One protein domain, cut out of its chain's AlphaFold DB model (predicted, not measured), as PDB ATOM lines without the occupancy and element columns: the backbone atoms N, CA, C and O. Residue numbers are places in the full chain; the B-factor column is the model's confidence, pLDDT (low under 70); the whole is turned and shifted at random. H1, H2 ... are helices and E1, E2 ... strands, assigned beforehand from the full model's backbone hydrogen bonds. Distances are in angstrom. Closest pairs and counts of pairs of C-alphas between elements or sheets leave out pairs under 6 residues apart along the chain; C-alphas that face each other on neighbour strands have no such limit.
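What this domain is: This is residues 26 to 160 of the 160 residues of an uncharacterized protein of Roseomonas genomospecies 6 (UniProt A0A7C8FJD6). Two small antiparallel sheets make a V: E3, E6 and E7 form the longer, strongly twisted arm, E1, E4 and E5 the other, and the tight links of residues 109 to 111 and 133 to 134 lie at its corner. H3 covers part of one face of the longer arm, H1 and H2 sit beside its edge strand E7, and H2 fills part of the V between E7 and E1. The printed part has 135 residues, with three named helices and seven named strands in the order H1 H2 E1 H3 E2 E3 E4 E5 E6 E7; the class is mixed, helices and strands. It is compact, with a radius of gyration of the C-alphas of 14.5 A and spans of 42 by 30 by 20 A.

How they stand to each other: Start at residues 26 to 27, which pair antiparallel with residues 92 to 93 of E2, residues 92 to 94; E2 pairs with no named strand. H1, residues 32 to 37, stands at the level of the sheet E3 (102 to 108), E6 (135 to 143), E7 (150 to 159); its Val 34 has its C-alpha 4.3 A from that of Ile 152 in E7, their closest. H2, residues 50 to 53, is at that sheet's level too, with the C-alphas of Leu 50 and Thr 155 4.2 A apart. H2 is also on the sheet E1 (69 to 71), E4 (112 to 119), E5 (125 to 132), at a height of 6.4 A and over none of its strands. H3, residues 74 to 85, makes two layers with E3 E6 E7, a helix on one face of a sheet, at a height of 9.9 A. Look for N 70 and O 114, 2.8 A, between E1 and E4; N 115 and O 129, 2.8 A, in the hairpin E4 and E5; N 105 and O 138, 2.9 A, between E3 and E6; and N 139 and O 155, 2.8 A, in the hairpin E6 and E7. In H1 and H3 every O i to N i+4 pair is within hydrogen-bond range; H2 is too short for such a pair.

Where its parts are: Find C-alpha 32 at (3.414, 88.294, -24.938), where H1 begins. H3 measures 16.2 A, E3 20.2 A, E4 19.7 A, E5 17.9 A, E6 25.6 A and E7 27.4 A from first to last C-alpha. E4 bends by 50 degrees at residue 116 and E5 by 55 degrees at residue 128. E7 ends at C-alpha 159, (-6.453, 98.457, -47.916).

The domain as a whole: The C-alphas farthest apart, Met 129 and Glu 147, are 43.7 A from each other. The printed part has no cut; the links H1 to H2 and H2 to E1 are long. Mean pLDDT of the printed part is 91.8, and residues 60 to 63 are under 70.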
ATOM      1  N   GLU A  26      -6.086  94.569 -20.929       88.75
ATOM      2  CA  GLU A  26      -4.763  95.121 -21.207       88.75
ATOM      3  C   GLU A  26      -4.641  95.461 -22.696       88.75
ATOM      4  O   GLU A  26      -5.383  94.911 -23.521       88.75
ATOM      5  N   PRO A  27      -3.746  96.387 -23.078       92.44
ATOM      6  CA  PRO A  27      -3.456  96.623 -24.482       92.44
ATOM      7  C   PRO A  27      -3.056  95.318 -25.171       92.44
ATOM      8  O   PRO A  27      -2.085  94.684 -24.762       92.44
ATOM      9  N   CYS A  28      -3.746  94.942 -26.251       93.81
ATOM     10  CA  CYS A  28      -3.449  93.697 -26.968       93.81
ATOM     11  C   CYS A  28      -1.967  93.610 -27.361       93.81
ATOM     12  O   CYS A  28      -1.340  92.565 -27.248       93.81
ATOM     13  N   THR A  29      -1.376  94.730 -27.780       94.69
ATOM     14  CA  THR A  29       0.026  94.821 -28.214       94.69
ATOM     15  C   THR A  29       1.051  94.634 -27.089       94.69
ATOM     16  O   THR A  29       2.227  94.404 -27.378       94.69
ATOM     17  N   ALA A  30       0.634  94.710 -25.823       92.94
ATOM     18  CA  ALA A  30       1.484  94.433 -24.665       92.94
ATOM     19  C   ALA A  30       1.500  92.941 -24.285       92.94
ATOM     20  O   ALA A  30       2.404  92.503 -23.576       92.94
ATOM     21  N   MET A  31       0.541  92.147 -24.776       93.38
ATOM     22  CA  MET A  31       0.438  90.729 -24.439       93.38
ATOM     23  C   MET A  31       1.562  89.916 -25.107       93.38
ATOM     24  O   MET A  31       1.695  89.958 -26.337       93.38
ATOM     25  N   PRO A  32       2.328  89.092 -24.362       95.69
ATOM     26  CA  PRO A  32       3.414  88.294 -24.938       95.69
ATOM     27  C   PRO A  32       2.969  87.339 -26.056       95.69
ATOM     28  O   PRO A  32       3.690  87.138 -27.032       95.69
ATOM     29  N   SER A  33       1.769  86.760 -25.949       96.62
ATOM     30  CA  SER A  33       1.197  85.883 -26.982       96.62
ATOM     31  C   SER A  33       0.886  86.632 -28.281       96.62
ATOM     32  O   SER A  33       1.128  86.109 -29.371       96.62
ATOM     33  N   VAL A  34       0.426  87.881 -28.186       97.00
ATOM     34  CA  VAL A  34       0.179  88.750 -29.344       97.00
ATOM     35  C   VAL A  34       1.497  89.164 -29.998       97.00
ATOM     36  O   VAL A  34       1.634  89.052 -31.212       97.00
ATOM     37  N   GLN A  35       2.500  89.568 -29.214       96.88
ATOM     38  CA  GLN A  35       3.825  89.915 -29.745       96.88
ATOM     39  C   GLN A  35       4.493  88.732 -30.451       96.88
ATOM     40  O   GLN A  35       5.068  88.886 -31.528       96.88
ATOM     41  N   ARG A  36       4.388  87.532 -29.871       97.62
ATOM     42  CA  ARG A  36       4.918  86.307 -30.476       97.62
ATOM     43  C   ARG A  36       4.198  85.964 -31.779       97.62
ATOM     44  O   ARG A  36       4.867  85.731 -32.783       97.62
ATOM     45  N   SER A  37       2.865  85.976 -31.776       97.88
ATOM     46  CA  SER A  37       2.054  85.654 -32.958       97.88
ATOM     47  C   SER A  37       2.138  86.711 -34.063       97.88
ATOM     48  O   SER A  37       1.850  86.398 -35.213       97.88
ATOM     49  N   ALA A  38       2.590  87.933 -33.772       97.50
ATOM     50  CA  ALA A  38       2.874  88.948 -34.788       97.50
ATOM     51  C   ALA A  38       4.112  88.639 -35.652       97.50
ATOM     52  O   ALA A  38       4.292  89.238 -36.713       97.50
ATOM     53  N   ARG A  39       4.964  87.690 -35.245       97.06
ATOM     54  CA  ARG A  39       6.084  87.242 -36.076       97.06
ATOM     55  C   ARG A  39       5.599  86.316 -37.190       97.06
ATOM     56  O   ARG A  39       4.898  85.340 -36.925       97.06
ATOM     57  N   LEU A  40       6.036  86.570 -38.424       94.25
ATOM     58  CA  LEU A  40       5.613  85.800 -39.603       94.25
ATOM     59  C   LEU A  40       5.917  84.298 -39.492       94.25
ATOM     60  O   LEU A  40       5.112  83.481 -39.933       94.25
ATOM     61  N   ASP A  41       7.035  83.932 -38.864       93.56
ATOM     62  CA  ASP A  41       7.471  82.545 -38.667       93.56
ATOM     63  C   ASP A  41       6.740  81.814 -37.526       93.56
ATOM     64  O   ASP A  41       6.825  80.593 -37.411       93.56
ATOM     65  N   ARG A  42       6.015  82.547 -36.673       95.38
ATOM     66  CA  ARG A  42       5.278  82.000 -35.523       95.38
ATOM     67  C   ARG A  42       3.771  82.044 -35.702       95.38
ATOM     68  O   ARG A  42       3.085  81.188 -35.155       95.38
ATOM     69  N   ASN A  43       3.268  83.002 -36.481       95.62
ATOM     70  CA  ASN A  43       1.848  83.311 -36.581       95.62
ATOM     71  C   ASN A  43       0.974  82.072 -36.823       95.62
ATOM     72  O   ASN A  43       0.041  81.837 -36.066       95.62
ATOM     73  N   ALA A  44       1.312  81.252 -37.823       92.88
ATOM     74  CA  ALA A  44       0.544  80.050 -38.145       92.88
ATOM     75  C   ALA A  44       0.592  78.994 -37.026       92.88
ATOM     76  O   ALA A  44      -0.427  78.385 -36.713       92.88
ATOM     77  N   ALA A  45       1.752  78.805 -36.387       93.31
ATOM     78  CA  ALA A  45       1.905  77.867 -35.273       93.31
ATOM     79  C   ALA A  45       1.133  78.310 -34.019       93.31
ATOM     80  O   ALA A  45       0.717  77.470 -33.228       93.31
ATOM     81  N   ASP A  46       0.921  79.617 -33.853       94.69
ATOM     82  CA  ASP A  46       0.086  80.194 -32.797       94.69
ATOM     83  C   ASP A  46      -1.413  80.266 -33.194       94.69
ATOM     84  O   ASP A  46      -2.211  80.780 -32.420       94.69
ATOM     85  N   GLY A  47      -1.821  79.746 -34.364       93.06
ATOM     86  CA  GLY A  47      -3.226  79.689 -34.817       93.06
ATOM     87  C   GLY A  47      -3.674  80.838 -35.733       93.06
ATOM     88  O   GLY A  47      -4.850  80.951 -36.077       93.06
ATOM     89  N   GLY A  48      -2.747  81.705 -36.136       94.44
ATOM     90  CA  GLY A  48      -2.996  82.817 -37.044       94.44
ATOM     91  C   GLY A  48      -2.959  82.444 -38.531       94.44
ATOM     92  O   GLY A  48      -2.667  81.325 -38.946       94.44
ATOM     93  N   ARG A  49      -3.271  83.442 -39.358       93.56
ATOM     94  CA  ARG A  49      -3.373  83.378 -40.824       93.56
ATOM     95  C   ARG A  49      -2.754  84.600 -41.514       93.56
ATOM     96  O   ARG A  49      -3.125  84.936 -42.638       93.56
ATOM     97  N   LEU A  50      -1.822  85.288 -40.852       93.94
ATOM     98  CA  LEU A  50      -1.121  86.475 -41.354       93.94
ATOM     99  C   LEU A  50      -0.344  86.193 -42.642       93.94
ATOM    100  O   LEU A  50      -0.329  87.040 -43.526       93.94
ATOM    101  N   GLY A  51       0.220  84.991 -42.797       91.00
ATOM    102  CA  GLY A  51       0.941  84.597 -44.013       91.00
ATOM    103  C   GLY A  51       0.105  84.708 -45.296       91.00
ATOM    104  O   GLY A  51       0.657  84.998 -46.349       91.00
ATOM    105  N   ARG A  52      -1.234  84.587 -45.210       89.75
ATOM    106  CA  ARG A  52      -2.149  84.822 -46.349       89.75
ATOM    107  C   ARG A  52      -2.133  86.270 -46.838       89.75
ATOM    108  O   ARG A  52      -2.583  86.560 -47.934       89.75
ATOM    109  N   GLN A  53      -1.672  87.192 -46.008       93.81
ATOM    110  CA  GLN A  53      -1.656  88.619 -46.296       93.81
ATOM    111  C   GLN A  53      -0.246  89.107 -46.622       93.81
ATOM    112  O   GLN A  53      -0.035  90.309 -46.690       93.81
ATOM    113  N   ILE A  54       0.721  88.212 -46.846       93.50
ATOM    114  CA  ILE A  54       2.076  88.567 -47.269       93.50
ATOM    115  C   ILE A  54       2.297  88.047 -48.685       93.50
ATOM    116  O   ILE A  54       2.209  86.847 -48.944       93.50
ATOM    117  N   HIS A  55       2.605  88.949 -49.612       90.44
ATOM    118  CA  HIS A  55       2.929  88.569 -50.979       90.44
ATOM    119  C   HIS A  55       4.130  87.606 -51.013       90.44
ATOM    120  O   HIS A  55       5.074  87.740 -50.234       90.44
ATOM    121  N   ALA A  56       4.076  86.631 -51.924       80.38
ATOM    122  CA  ALA A  56       5.051  85.550 -52.096       80.38
ATOM    123  C   ALA A  56       5.198  84.552 -50.925       80.38
ATOM    124  O   ALA A  56       5.940  83.580 -51.070       80.38
ATOM    125  N   MET A  57       4.469  84.709 -49.813       84.44
ATOM    126  CA  MET A  57       4.347  83.642 -48.814       84.44
ATOM    127  C   MET A  57       3.293  82.620 -49.243       84.44
ATOM    128  O   MET A  57       2.259  82.960 -49.818       84.44
ATOM    129  N   THR A  58       3.548  81.346 -48.947       76.88
ATOM    130  CA  THR A  58       2.536  80.299 -49.104       76.88
ATOM    131  C   THR A  58       1.483  80.470 -48.004       76.88
ATOM    132  O   THR A  58       1.847  80.480 -46.823       76.88
ATOM    133  N   PRO A  59       0.192  80.616 -48.345       70.88
ATOM    134  CA  PRO A  59      -0.852  80.758 -47.342       70.88
ATOM    135  C   PRO A  59      -0.934  79.491 -46.469       70.88
ATOM    136  O   PRO A  59      -0.935  78.379 -47.004       70.88
ATOM    137  N   PRO A  60      -1.018  79.613 -45.130       66.94
ATOM    138  CA  PRO A  60      -1.308  78.473 -44.271       66.94
ATOM    139  C   PRO A  60      -2.739  77.995 -44.557       66.94
ATOM    140  O   PRO A  60      -3.696  78.632 -44.130       66.94
ATOM    141  N   GLN A  61      -2.838  76.893 -45.309       64.94
ATOM    142  CA  GLN A  61      -4.060  76.217 -45.765       64.94
ATOM    143  C   GLN A  61      -5.007  77.076 -46.632       64.94
ATOM    144  O   GLN A  61      -5.561  78.090 -46.210       64.94
ATOM    145  N   GLY A  62      -5.265  76.605 -47.856       66.38
ATOM    146  CA  GLY A  62      -6.260  77.178 -48.766       66.38
ATOM    147  C   GLY A  62      -5.683  78.047 -49.885       66.38
ATOM    148  O   GLY A  62      -4.479  78.242 -50.008       66.38
ATOM    149  N   VAL A  63      -6.584  78.548 -50.731       66.56
ATOM    150  CA  VAL A  63      -6.259  79.329 -51.930       66.56
ATOM    151  C   VAL A  63      -6.305  80.824 -51.612       66.56
ATOM    152  O   VAL A  63      -7.236  81.304 -50.954       66.56
ATOM    153  N   GLN A  64      -5.307  81.578 -52.074       80.56
ATOM    154  CA  GLN A  64      -5.368  83.034 -52.083       80.56
ATOM    155  C   GLN A  64      -6.489  83.471 -53.028       80.56
ATOM    156  O   GLN A  64      -6.431  83.223 -54.231       80.56
ATOM    157  N   ALA A  65      -7.525  84.114 -52.495       80.31
ATOM    158  CA  ALA A  65      -8.631  84.572 -53.322       80.31
ATOM    159  C   ALA A  65      -8.195  85.761 -54.192       80.31
ATOM    160  O   ALA A  65      -7.468  86.650 -53.728       80.31
ATOM    161  N   ALA A  66      -8.681  85.805 -55.433       83.88
ATOM    162  CA  ALA A  66      -8.588  87.003 -56.257       83.88
ATOM    163  C   ALA A  66      -9.240  88.192 -55.526       83.88
ATOM    164  O   ALA A  66     -10.245  88.041 -54.834       83.88
ATOM    165  N   GLY A  67      -8.633  89.368 -55.641       86.69
ATOM    166  CA  GLY A  67      -9.001  90.573 -54.904       86.69
ATOM    167  C   GLY A  67      -8.481  90.637 -53.465       86.69
ATOM    168  O   GLY A  67      -8.793  91.600 -52.770       86.69
ATOM    169  N   THR A  68      -7.690  89.667 -52.985       90.69
ATOM    170  CA  THR A  68      -7.146  89.737 -51.616       90.69
ATOM    171  C   THR A  68      -5.998  90.750 -51.540       90.69
ATOM    172  O   THR A  68      -4.992  90.565 -52.238       90.69
ATOM    173  N   PRO A  69      -6.095  91.797 -50.703       94.69
ATOM    174  CA  PRO A  69      -5.007  92.741 -50.511       94.69
ATOM    175  C   PRO A  69      -3.963  92.176 -49.547       94.69
ATOM    176  O   PRO A  69      -4.286  91.694 -48.471       94.69
ATOM    177  N   MET A  70      -2.695  92.272 -49.919       96.00
ATOM    178  CA  MET A  70      -1.553  91.722 -49.196       96.00
ATOM    179  C   MET A  70      -0.510  92.816 -48.984       96.00
ATOM    180  O   MET A  70      -0.377  93.733 -49.791       96.00
ATOM    181  N   PHE A  71       0.287  92.711 -47.933       97.75
ATOM    182  CA  PHE A  71       1.543  93.437 -47.826       97.75
ATOM    183  C   PHE A  71       2.490  92.993 -48.947       97.75
ATOM    184  O   PHE A  71       2.522  91.814 -49.305       97.75
ATOM    185  N   ALA A  72       3.292  93.916 -49.487       96.88
ATOM    186  CA  ALA A  72       4.237  93.590 -50.562       96.88
ATOM    187  C   ALA A  72       5.350  92.616 -50.138       96.88
ATOM    188  O   ALA A  72       5.982  91.993 -50.988       96.88
ATOM    189  N   GLY A  73       5.566  92.458 -48.832       95.81
ATOM    190  CA  GLY A  73       6.489  91.495 -48.251       95.81
ATOM    191  C   GLY A  73       6.683  91.732 -46.750       95.81
ATOM    192  O   GLY A  73       5.991  92.579 -46.172       95.81
ATOM    193  N   PRO A  74       7.645  91.029 -46.123       96.00
ATOM    194  CA  PRO A  74       7.935  91.150 -44.693       96.00
ATOM    195  C   PRO A  74       8.224  92.582 -44.229       96.00
ATOM    196  O   PRO A  74       7.659  93.019 -43.237       96.00
ATOM    197  N   ALA A  75       8.994  93.364 -44.994       97.19
ATOM    198  CA  ALA A  75       9.319  94.743 -44.617       97.19
ATOM    199  C   ALA A  75       8.080  95.660 -44.533       97.19
ATOM    200  O   ALA A  75       7.982  96.501 -43.641       97.19
ATOM    201  N   SER A  76       7.105  95.486 -45.436       98.19
ATOM    202  CA  SER A  76       5.830  96.216 -45.371       98.19
ATOM    203  C   SER A  76       5.010  95.819 -44.144       98.19
ATOM    204  O   SER A  76       4.336  96.666 -43.557       98.19
ATOM    205  N   TRP A  77       5.063  94.540 -43.762       98.06
ATOM    206  CA  TRP A  77       4.443  94.056 -42.535       98.06
ATOM    207  C   TRP A  77       5.116  94.653 -41.296       98.06
ATOM    208  O   TRP A  77       4.419  95.201 -40.447       98.06
ATOM    209  N   ASP A  78       6.446  94.633 -41.219       97.75
ATOM    210  CA  ASP A  78       7.191  95.167 -40.075       97.75
ATOM    211  C   ASP A  78       6.898  96.661 -39.864       97.75
ATOM    212  O   ASP A  78       6.646  97.099 -38.739       97.75
ATOM    213  N   ALA A  79       6.835  97.442 -40.949       97.81
ATOM    214  CA  ALA A  79       6.449  98.851 -40.900       97.81
ATOM    215  C   ALA A  79       5.011  99.047 -40.384       97.81
ATOM    216  O   ALA A  79       4.760  99.918 -39.547       97.81
ATOM    217  N   ALA A  80       4.065  98.220 -40.840       97.75
ATOM    218  CA  ALA A  80       2.686  98.262 -40.359       97.75
ATOM    219  C   ALA A  80       2.596  97.887 -38.870       97.75
ATOM    220  O   ALA A  80       2.003  98.613 -38.069       97.75
ATOM    221  N   TRP A  81       3.251  96.803 -38.459       97.50
ATOM    222  CA  TRP A  81       3.269  96.368 -37.065       97.50
ATOM    223  C   TRP A  81       3.931  97.388 -36.132       97.50
ATOM    224  O   TRP A  81       3.429  97.641 -35.032       97.50
ATOM    225  N   SER A  82       5.000  98.047 -36.582       96.31
ATOM    226  CA  SER A  82       5.614  99.155 -35.848       96.31
ATOM    227  C   SER A  82       4.638 100.319 -35.655       96.31
ATOM    228  O   SER A  82       4.610 100.913 -34.578       96.31
ATOM    229  N   ALA A  83       3.804 100.635 -36.651       94.44
ATOM    230  CA  ALA A  83       2.782 101.671 -36.513       94.44
ATOM    231  C   ALA A  83       1.699 101.279 -35.493       94.44
ATOM    232  O   ALA A  83       1.259 102.118 -34.715       94.44
ATOM    233  N   MET A  84       1.296 100.006 -35.448       93.69
ATOM    234  CA  MET A  84       0.334  99.509 -34.455       93.69
ATOM    235  C   MET A  84       0.894  99.538 -33.027       93.69
ATOM    236  O   MET A  84       0.200  99.914 -32.083       93.69
ATOM    237  N   THR A  85       2.153  99.141 -32.854       93.69
ATOM    238  CA  THR A  85       2.797  99.069 -31.532       93.69
ATOM    239  C   THR A  85       3.287 100.427 -31.025       93.69
ATOM    240  O   THR A  85       3.374 100.614 -29.814       93.69
ATOM    241  N   GLY A  86       3.505 101.403 -31.914       88.81
ATOM    242  CA  GLY A  86       3.862 102.783 -31.561       88.81
ATOM    243  C   GLY A  86       2.766 103.574 -30.833       88.81
ATOM    244  O   GLY A  86       3.060 104.608 -30.239       88.81
ATOM    245  N   PHE A  87       1.519 103.087 -30.828       75.62
ATOM    246  CA  PHE A  87       0.405 103.691 -30.092       75.62
ATOM    247  C   PHE A  87      -0.263 102.664 -29.160       75.62
ATOM    248  O   PHE A  87      -1.322 102.113 -29.485       75.62
ATOM    249  N   PRO A  88       0.341 102.367 -27.997       71.00
ATOM    250  CA  PRO A  88      -0.218 101.402 -27.058       71.00
ATOM    251  C   PRO A  88      -1.600 101.845 -26.549       71.00
ATOM    252  O   PRO A  88      -1.893 103.032 -26.432       71.00
ATOM    253  N   GLY A  89      -2.470 100.875 -26.252       72.44
ATOM    254  CA  GLY A  89      -3.809 101.118 -25.693       72.44
ATOM    255  C   GLY A  89      -4.914 101.395 -26.715       72.44
ATOM    256  O   GLY A  89      -6.071 101.534 -26.334       72.44
ATOM    257  N   GLN A  90      -4.607 101.412 -28.017       79.06
ATOM    258  CA  GLN A  90      -5.620 101.614 -29.062       79.06
ATOM    259  C   GLN A  90      -6.581 100.433 -29.264       79.06
ATOM    260  O   GLN A  90      -7.626 100.607 -29.901       79.06
ATOM    261  N   VAL A  91      -6.210  99.251 -28.766       87.25
ATOM    262  CA  VAL A  91      -7.029  98.034 -28.745       87.25
ATOM    263  C   VAL A  91      -6.784  97.334 -27.428       87.25
ATOM    264  O   VAL A  91      -5.633  97.087 -27.057       87.25
ATOM    265  N   LEU A  92      -7.870  97.023 -26.738       91.62
ATOM    266  CA  LEU A  92      -7.847  96.303 -25.480       91.62
ATOM    267  C   LEU A  92      -8.307  94.870 -25.723       91.62
ATOM    268  O   LEU A  92      -9.261  94.645 -26.465       91.62
ATOM    269  N   CYS A  93      -7.619  93.926 -25.097       92.38
ATOM    270  CA  CYS A  93      -7.926  92.505 -25.142       92.38
ATOM    271  C   CYS A  93      -8.446  92.097 -23.756       92.38
ATOM    272  O   CYS A  93      -7.658  92.034 -22.808       92.38
ATOM    273  N   PRO A  94      -9.766  91.900 -23.583       91.31
ATOM    274  CA  PRO A  94     -10.329  91.522 -22.292       91.31
ATOM    275  C   PRO A  94      -9.871  90.127 -21.854       91.31
ATOM    276  O   PRO A  94      -9.846  89.182 -22.648       91.31
ATOM    277  N   ALA A  95      -9.537  89.985 -20.572       87.50
ATOM    278  CA  ALA A  95      -9.337  88.676 -19.966       87.50
ATOM    279  C   ALA A  95     -10.657  87.881 -19.930       87.50
ATOM    280  O   ALA A  95     -11.729  88.451 -19.732       87.50
ATOM    281  N   GLY A  96     -10.574  86.557 -20.095       87.62
ATOM    282  CA  GLY A  96     -11.736  85.660 -20.021       87.62
ATOM    283  C   GLY A  96     -12.657  85.678 -21.245       87.62
ATOM    284  O   GLY A  96     -13.728  85.077 -21.204       87.62
ATOM    285  N   SER A  97     -12.268  86.345 -22.337       92.25
ATOM    286  CA  SER A  97     -12.993  86.250 -23.605       92.25
ATOM    287  C   SER A  97     -13.015  84.799 -24.117       92.25
ATOM    288  O   SER A  97     -11.980  84.131 -24.072       92.25
ATOM    289  N   PRO A  98     -14.162  84.292 -24.606       93.56
ATOM    290  CA  PRO A  98     -14.255  82.925 -25.114       93.56
ATOM    291  C   PRO A  98     -13.451  82.745 -26.416       93.56
ATOM    292  O   PRO A  98     -13.299  83.716 -27.172       93.56
ATOM    293  N   PRO A  99     -12.974  81.521 -26.726       94.94
ATOM    294  CA  PRO A  99     -12.348  81.215 -28.012       94.94
ATOM    295  C   PRO A  99     -13.195  81.676 -29.206       94.94
ATOM    296  O   PRO A  99     -14.420  81.551 -29.199       94.94
ATOM    297  N   GLY A 100     -12.539  82.230 -30.224       94.00
ATOM    298  CA  GLY A 100     -13.179  82.815 -31.405       94.00
ATOM    299  C   GLY A 100     -13.613  84.278 -31.248       94.00
ATOM    300  O   GLY A 100     -14.026  84.894 -32.230       94.00
ATOM    301  N   THR A 101     -13.490  84.874 -30.055       96.31
ATOM    302  CA  THR A 101     -13.697  86.325 -29.886       96.31
ATOM    303  C   THR A 101     -12.681  87.092 -30.728       96.31
ATOM    304  O   THR A 101     -11.489  86.790 -30.670       96.31
ATOM    305  N   GLN A 102     -13.134  88.101 -31.479       96.19
ATOM    306  CA  GLN A 102     -12.275  88.920 -32.336       96.19
ATOM    307  C   GLN A 102     -12.387  90.416 -32.037       96.19
ATOM    308  O   GLN A 102     -13.475  90.950 -31.806       96.19
ATOM    309  N   HIS A 103     -11.253  91.109 -32.132       94.06
ATOM    310  CA  HIS A 103     -11.170  92.564 -32.079       94.06
ATOM    311  C   HIS A 103     -10.375  93.098 -33.265       94.06
ATOM    312  O   HIS A 103      -9.239  92.697 -33.511       94.06
ATOM    313  N   GLY A 104     -10.994  94.010 -34.010       92.94
ATOM    314  CA  GLY A 104     -10.399  94.656 -35.170       92.94
ATOM    315  C   GLY A 104      -9.979  96.087 -34.863       92.94
ATOM    316  O   GLY A 104     -10.693  96.817 -34.174       92.94
ATOM    317  N   LYS A 105      -8.858  96.521 -35.432       94.56
ATOM    318  CA  LYS A 105      -8.457  97.928 -35.444       94.56
ATOM    319  C   LYS A 105      -7.935  98.316 -36.800       94.56
ATOM    320  O   LYS A 105      -7.073  97.640 -37.343       94.56
ATOM    321  N   THR A 106      -8.421  99.437 -37.308       96.06
ATOM    322  CA  THR A 106      -7.922 100.022 -38.548       96.06
ATOM    323  C   THR A 106      -7.142 101.283 -38.221       96.06
ATOM    324  O   THR A 106      -7.636 102.138 -37.484       96.06
ATOM    325  N   LEU A 107      -5.929 101.387 -38.758       95.38
ATOM    326  CA  LEU A 107      -5.075 102.567 -38.646       95.38
ATOM    327  C   LEU A 107      -4.786 103.134 -40.032       95.38
ATOM    328  O   LEU A 107      -4.641 102.374 -40.991       95.38
ATOM    329  N   ALA A 108      -4.657 104.456 -40.120       96.38
ATOM    330  CA  ALA A 108      -4.115 105.117 -41.300       96.38
ATOM    331  C   ALA A 108      -2.611 104.832 -41.374       96.38
ATOM    332  O   ALA A 108      -1.821 105.390 -40.616       96.38
ATOM    333  N   VAL A 109      -2.229 103.903 -42.246       96.25
ATOM    334  CA  VAL A 109      -0.859 103.406 -42.386       96.25
ATOM    335  C   VAL A 109      -0.591 103.227 -43.868       96.25
ATOM    336  O   VAL A 109      -1.325 102.511 -44.553       96.25
ATOM    337  N   ARG A 110       0.466 103.882 -44.350       98.00
ATOM    338  CA  ARG A 110       0.899 103.822 -45.745       98.00
ATOM    339  C   ARG A 110       2.100 102.905 -45.863       98.00
ATOM    340  O   ARG A 110       3.192 103.266 -45.441       98.00
ATOM    341  N   VAL A 111       1.889 101.731 -46.442       98.25
ATOM    342  CA  VAL A 111       2.942 100.757 -46.735       98.25
ATOM    343  C   VAL A 111       2.778 100.218 -48.158       98.25
ATOM    344  O   VAL A 111       1.665 100.228 -48.694       98.25
ATOM    345  N   PRO A 112       3.864  99.737 -48.789       98.44
ATOM    346  CA  PRO A 112       3.769  99.030 -50.058       98.44
ATOM    347  C   PRO A 112       2.912  97.766 -49.919       98.44
ATOM    348  O   PRO A 112       3.149  96.932 -49.035       98.44
ATOM    349  N   ALA A 113       1.939  97.613 -50.806       98.25
ATOM    350  CA  ALA A 113       0.960  96.539 -50.796       98.25
ATOM    351  C   ALA A 113       0.714  95.999 -52.213       98.25
ATOM    352  O   ALA A 113       1.129  96.590 -53.210       98.25
ATOM    353  N   MET A 114       0.058  94.847 -52.291       97.06
ATOM    354  CA  MET A 114      -0.208  94.101 -53.514       97.06
ATOM    355  C   MET A 114      -1.651  93.604 -53.488       97.06
ATOM    356  O   MET A 114      -2.084  93.015 -52.503       97.06
ATOM    357  N   LEU A 115      -2.405  93.806 -54.559       95.12
ATOM    358  CA  LEU A 115      -3.722  93.208 -54.741       95.12
ATOM    359  C   LEU A 115      -3.553  91.914 -55.533       95.12
ATOM    360  O   LEU A 115      -3.071  91.958 -56.663       95.12
ATOM    361  N   CYS A 116      -3.907  90.768 -54.949       92.56
ATOM    362  CA  CYS A 116      -3.818  89.502 -55.668       92.56
ATOM    363  C   CYS A 116      -4.882  89.431 -56.765       92.56
ATOM    364  O   CYS A 116      -6.064  89.562 -56.469       92.56
ATOM    365  N   ASN A 117      -4.489  89.160 -58.004       91.62
ATOM    366  CA  ASN A 117      -5.407  88.986 -59.130       91.62
ATOM    367  C   ASN A 117      -5.633  87.509 -59.456       91.62
ATOM    368  O   ASN A 117      -6.747  87.125 -59.799       91.62
ATOM    369  N   ALA A 118      -4.591  86.681 -59.330       88.81
ATOM    370  CA  ALA A 118      -4.679  85.248 -59.576       88.81
ATOM    371  C   ALA A 118      -3.703  84.457 -58.695       88.81
ATOM    372  O   ALA A 118      -2.578  84.897 -58.427       88.81
ATOM    373  N   ALA A 119      -4.139  83.266 -58.289       86.69
ATOM    374  CA  ALA A 119      -3.344  82.290 -57.556       86.69
ATOM    375  C   ALA A 119      -2.998  81.078 -58.435       86.69
ATOM    376  O   ALA A 119      -3.737  80.753 -59.364       86.69
ATOM    377  N   ASP A 120      -1.879  80.416 -58.142       83.19
ATOM    378  CA  ASP A 120      -1.533  79.128 -58.749       83.19
ATOM    379  C   ASP A 120      -2.339  77.967 -58.132       83.19
ATOM    380  O   ASP A 120      -3.101  78.141 -57.178       83.19
ATOM    381  N   GLY A 121      -2.159  76.752 -58.662       76.38
ATOM    382  CA  GLY A 121      -2.829  75.544 -58.160       76.38
ATOM    383  C   GLY A 121      -2.455  75.154 -56.722       76.38
ATOM    384  O   GLY A 121      -3.138  74.328 -56.125       76.38
ATOM    385  N   SER A 122      -1.403  75.755 -56.152       76.19
ATOM    386  CA  SER A 122      -1.028  75.610 -54.738       76.19
ATOM    387  C   SER A 122      -1.629  76.698 -53.844       76.19
ATOM    388  O   SER A 122      -1.409  76.705 -52.635       76.19
ATOM    389  N   GLY A 123      -2.401  77.619 -54.426       76.69
ATOM    390  CA  GLY A 123      -3.062  78.695 -53.709       76.69
ATOM    391  C   GLY A 123      -2.194  79.925 -53.473       76.69
ATOM    392  O   GLY A 123      -2.665  80.861 -52.837       76.69
ATOM    393  N   ARG A 124      -0.960  79.975 -53.980       83.31
ATOM    394  CA  ARG A 124      -0.078  81.135 -53.823       83.31
ATOM    395  C   ARG A 124      -0.416  82.192 -54.866       83.31
ATOM    396  O   ARG A 124      -0.607  81.868 -56.034       83.31
ATOM    397  N   CYS A 125      -0.445  83.462 -54.466       87.00
ATOM    398  CA  CYS A 125      -0.621  84.542 -55.431       87.00
ATOM    399  C   CYS A 125       0.550  84.579 -56.423       87.00
ATOM    400  O   CYS A 125       1.700  84.696 -56.003       87.00
ATOM    401  N   VAL A 126       0.255  84.503 -57.720       87.06
ATOM    402  CA  VAL A 126       1.263  84.556 -58.798       87.06
ATOM    403  C   VAL A 126       1.094  85.761 -59.712       87.06
ATOM    404  O   VAL A 126       2.025  86.129 -60.422       87.06
ATOM    405  N   GLN A 127      -0.072  86.407 -59.677       90.69
ATOM    406  CA  GLN A 127      -0.311  87.675 -60.357       90.69
ATOM    407  C   GLN A 127      -0.871  88.669 -59.356       90.69
ATOM    408  O   GLN A 127      -1.922  88.421 -58.765       90.69
ATOM    409  N   ALA A 128      -0.194  89.799 -59.182       93.06
ATOM    410  CA  ALA A 128      -0.626  90.838 -58.264       93.06
ATOM    411  C   ALA A 128      -0.326  92.239 -58.807       93.06
ATOM    412  O   ALA A 128       0.655  92.442 -59.521       93.06
ATOM    413  N   MET A 129      -1.169  93.204 -58.448       95.62
ATOM    414  CA  MET A 129      -1.001  94.615 -58.797       95.62
ATOM    415  C   MET A 129      -0.516  95.418 -57.588       95.62
ATOM    416  O   MET A 129      -1.129  95.316 -56.523       95.62
ATOM    417  N   PRO A 130       0.547  96.227 -57.715       97.19
ATOM    418  CA  PRO A 130       1.032  97.038 -56.609       97.19
ATOM    419  C   PRO A 130       0.080  98.195 -56.293       97.19
ATOM    420  O   PRO A 130      -0.498  98.809 -57.189       97.19
ATOM    421  N   PHE A 131      -0.030  98.533 -55.011       97.88
ATOM    422  CA  PHE A 131      -0.661  99.759 -54.529       97.88
ATOM    423  C   PHE A 131       0.019 100.244 -53.238       97.88
ATOM    424  O   PHE A 131       0.814  99.533 -52.625       97.88
ATOM    425  N   THR A 132      -0.273 101.473 -52.818       98.25
ATOM    426  CA  THR A 132       0.091 101.962 -51.477       98.25
ATOM    427  C   THR A 132      -1.152 101.953 -50.613       98.25
ATOM    428  O   THR A 132      -2.164 102.514 -51.024       98.25
ATOM    429  N   SER A 133      -1.092 101.349 -49.429       98.44
ATOM    430  CA  SER A 133      -2.248 101.334 -48.533       98.44
ATOM    431  C   SER A 133      -2.616 102.739 -48.046       98.44
ATOM    432  O   SER A 133      -1.730 103.541 -47.744       98.44
ATOM    433  N   ALA A 134      -3.909 103.036 -47.908       97.94
ATOM    434  CA  ALA A 134      -4.368 104.137 -47.060       97.94
ATOM    435  C   ALA A 134      -4.516 103.679 -45.607       97.94
ATOM    436  O   ALA A 134      -4.242 104.438 -44.675       97.94
ATOM    437  N   THR A 135      -4.933 102.426 -45.404       97.94
ATOM    438  CA  THR A 135      -5.151 101.865 -44.070       97.94
ATOM    439  C   THR A 135      -4.643 100.436 -43.939       97.94
ATOM    440  O   THR A 135      -4.481  99.718 -44.924       97.94
ATOM    441  N   VAL A 136      -4.417 100.010 -42.698       98.06
ATOM    442  CA  VAL A 136      -4.176  98.609 -42.337       98.06
ATOM    443  C   VAL A 136      -5.165  98.212 -41.249       98.06
ATOM    444  O   VAL A 136      -5.293  98.919 -40.247       98.06
ATOM    445  N   THR A 137      -5.854  97.086 -41.442       97.56
ATOM    446  CA  THR A 137      -6.710  96.468 -40.425       97.56
ATOM    447  C   THR A 137      -5.957  95.329 -39.742       97.56
ATOM    448  O   THR A 137      -5.524  94.395 -40.408       97.56
ATOM    449  N   TYR A 138      -5.846  95.385 -38.418       97.44
ATOM    450  CA  TYR A 138      -5.291  94.351 -37.544       97.44
ATOM    451  C   TYR A 138      -6.441  93.614 -36.868       97.44
ATOM    452  O   TYR A 138      -7.374  94.257 -36.387       97.44
ATOM    453  N   VAL A 139      -6.381  92.286 -36.824       97.44
ATOM    454  CA  VAL A 139      -7.400  91.444 -36.194       97.44
ATOM    455  C   VAL A 139      -6.737  90.588 -35.130       97.44
ATOM    456  O   VAL A 139      -5.893  89.742 -35.429       97.44
ATOM    457  N   PHE A 140      -7.148  90.813 -33.890       97.50
ATOM    458  CA  PHE A 140      -6.794  90.001 -32.738       97.50
ATOM    459  C   PHE A 140      -7.889  88.968 -32.510       97.50
ATOM    460  O   PHE A 140      -9.066  89.269 -32.709       97.50
ATOM    461  N   GLU A 141      -7.509  87.762 -32.110       97.81
ATOM    462  CA  GLU A 141      -8.439  86.656 -31.887       97.81
ATOM    463  C   GLU A 141      -8.046  85.881 -30.637       97.81
ATOM    464  O   GLU A 141      -6.857  85.715 -30.357       97.81
ATOM    465  N   VAL A 142      -9.041  85.402 -29.900       97.75
ATOM    466  CA  VAL A 142      -8.829  84.428 -28.834       97.75
ATOM    467  C   VAL A 142      -8.769  83.032 -29.432       97.75
ATOM    468  O   VAL A 142      -9.718  82.589 -30.077       97.75
ATOM    469  N   VAL A 143      -7.684  82.319 -29.160       96.00
ATOM    470  CA  VAL A 143      -7.471  80.929 -29.574       96.00
ATOM    471  C   VAL A 143      -7.092  80.066 -28.371       96.00
ATOM    472  O   VAL A 143      -6.976  80.556 -27.246       96.00
ATOM    473  N   GLY A 144      -6.877  78.774 -28.616       91.94
ATOM    474  CA  GLY A 144      -6.571  77.800 -27.576       91.94
ATOM    475  C   GLY A 144      -7.826  77.136 -27.005       91.94
ATOM    476  O   GLY A 144      -8.946  77.431 -27.436       91.94
ATOM    477  N   PRO A 145      -7.644  76.185 -26.082       91.12
ATOM    478  CA  PRO A 145      -8.754  75.440 -25.517       91.12
ATOM    479  C   PRO A 145      -9.561  76.304 -24.524       91.12
ATOM    480  O   PRO A 145      -9.016  77.267 -23.973       91.12
ATOM    481  N   PRO A 146     -10.848  75.992 -24.273       88.25
ATOM    482  CA  PRO A 146     -11.731  76.801 -23.421       88.25
ATOM    483  C   PRO A 146     -11.215  77.052 -21.997       88.25
ATOM    484  O   PRO A 146     -11.539  78.076 -21.400       88.25
ATOM    485  N   GLU A 147     -10.419  76.136 -21.452       89.31
ATOM    486  CA  GLU A 147      -9.821  76.217 -20.119       89.31
ATOM    487  C   GLU A 147      -8.579  77.120 -20.040       89.31
ATOM    488  O   GLU A 147      -8.204  77.550 -18.949       89.31
ATOM    489  N   ALA A 148      -7.942  77.418 -21.175       89.50
ATOM    490  CA  ALA A 148      -6.749  78.260 -21.248       89.50
ATOM    491  C   ALA A 148      -6.715  79.099 -22.543       89.50
ATOM    492  O   ALA A 148      -5.778  78.968 -23.341       89.50
ATOM    493  N   PRO A 149      -7.724  79.958 -22.781       93.44
ATOM    494  CA  PRO A 149      -7.758  80.810 -23.957       93.44
ATOM    495  C   PRO A 149      -6.675  81.889 -23.883       93.44
ATOM    496  O   PRO A 149      -6.401  82.451 -22.820       93.44
ATOM    497  N   PHE A 150      -6.091  82.234 -25.026       95.25
ATOM    498  CA  PHE A 150      -5.136  83.334 -25.126       95.25
ATOM    499  C   PHE A 150      -5.332  84.138 -26.409       95.25
ATOM    500  O   PHE A 150      -5.738  83.619 -27.447       95.25
ATOM    501  N   TRP A 151      -5.023  85.431 -26.334       97.50
ATOM    502  CA  TRP A 151      -5.102  86.344 -27.470       97.50
ATOM    503  C   TRP A 151      -3.885  86.212 -28.387       97.50
ATOM    504  O   TRP A 151      -2.745  86.132 -27.918       97.50
ATOM    505  N   ILE A 152      -4.117  86.274 -29.693       97.94
ATOM    506  CA  ILE A 152      -3.088  86.356 -30.734       97.94
ATOM    507  C   ILE A 152      -3.384  87.510 -31.690       97.94
ATOM    508  O   ILE A 152      -4.527  87.953 -31.804       97.94
ATOM    509  N   LEU A 153      -2.378  87.959 -32.442       97.88
ATOM    510  CA  LEU A 153      -2.634  88.620 -33.716       97.88
ATOM    511  C   LEU A 153      -2.998  87.536 -34.738       97.88
ATOM    512  O   LEU A 153      -2.128  86.831 -35.246       97.88
ATOM    513  N   ALA A 154      -4.279  87.401 -35.065       97.19
ATOM    514  CA  ALA A 154      -4.725  86.385 -36.009       97.19
ATOM    515  C   ALA A 154      -4.343  86.738 -37.444       97.19
ATOM    516  O   ALA A 154      -3.881  85.886 -38.200       97.19
ATOM    517  N   THR A 155      -4.541  87.988 -37.849       96.62
ATOM    518  CA  THR A 155      -4.190  88.456 -39.193       96.62
ATOM    519  C   THR A 155      -4.111  89.978 -39.230       96.62
ATOM    520  O   THR A 155      -4.583  90.663 -38.323       96.62
ATOM    521  N   ALA A 156      -3.537  90.513 -40.299       97.44
ATOM    522  CA  ALA A 156      -3.593  91.925 -40.630       97.44
ATOM    523  C   ALA A 156      -3.572  92.072 -42.149       97.44
ATOM    524  O   ALA A 156      -2.966  91.245 -42.822       97.44
ATOM    525  N   TYR A 157      -4.224  93.096 -42.691       96.62
ATOM    526  CA  TYR A 157      -4.287  93.292 -44.138       96.62
ATOM    527  C   TYR A 157      -4.349  94.780 -44.511       96.62
ATOM    528  O   TYR A 157      -5.066  95.549 -43.855       96.62
ATOM    529  N   PRO A 158      -3.596  95.207 -45.544       98.12
ATOM    530  CA  PRO A 158      -3.664  96.566 -46.066       98.12
ATOM    531  C   PRO A 158      -4.942  96.784 -46.882       98.12
ATOM    532  O   PRO A 158      -5.516  95.845 -47.427       98.12
ATOM    533  N   LYS A 159      -5.377  98.037 -47.007       96.56
ATOM    534  CA  LYS A 159      -6.453  98.457 -47.916       96.56
ATOM    535  C   LYS A 159      -6.049  99.721 -48.677       96.56
ATOM    536  O   LYS A 159      -5.312 100.530 -48.097       96.56
ATOM    537  N   PRO A 160      -6.489  99.875 -49.940       91.25
ATOM    538  CA  PRO A 160      -6.339 101.120 -50.690       91.25
ATOM    539  C   PRO A 160      -6.914 102.328 -49.954       91.25
ATOM    540  O   PRO A 160      -7.802 102.141 -49.088       91.25
TER     541      PRO A 160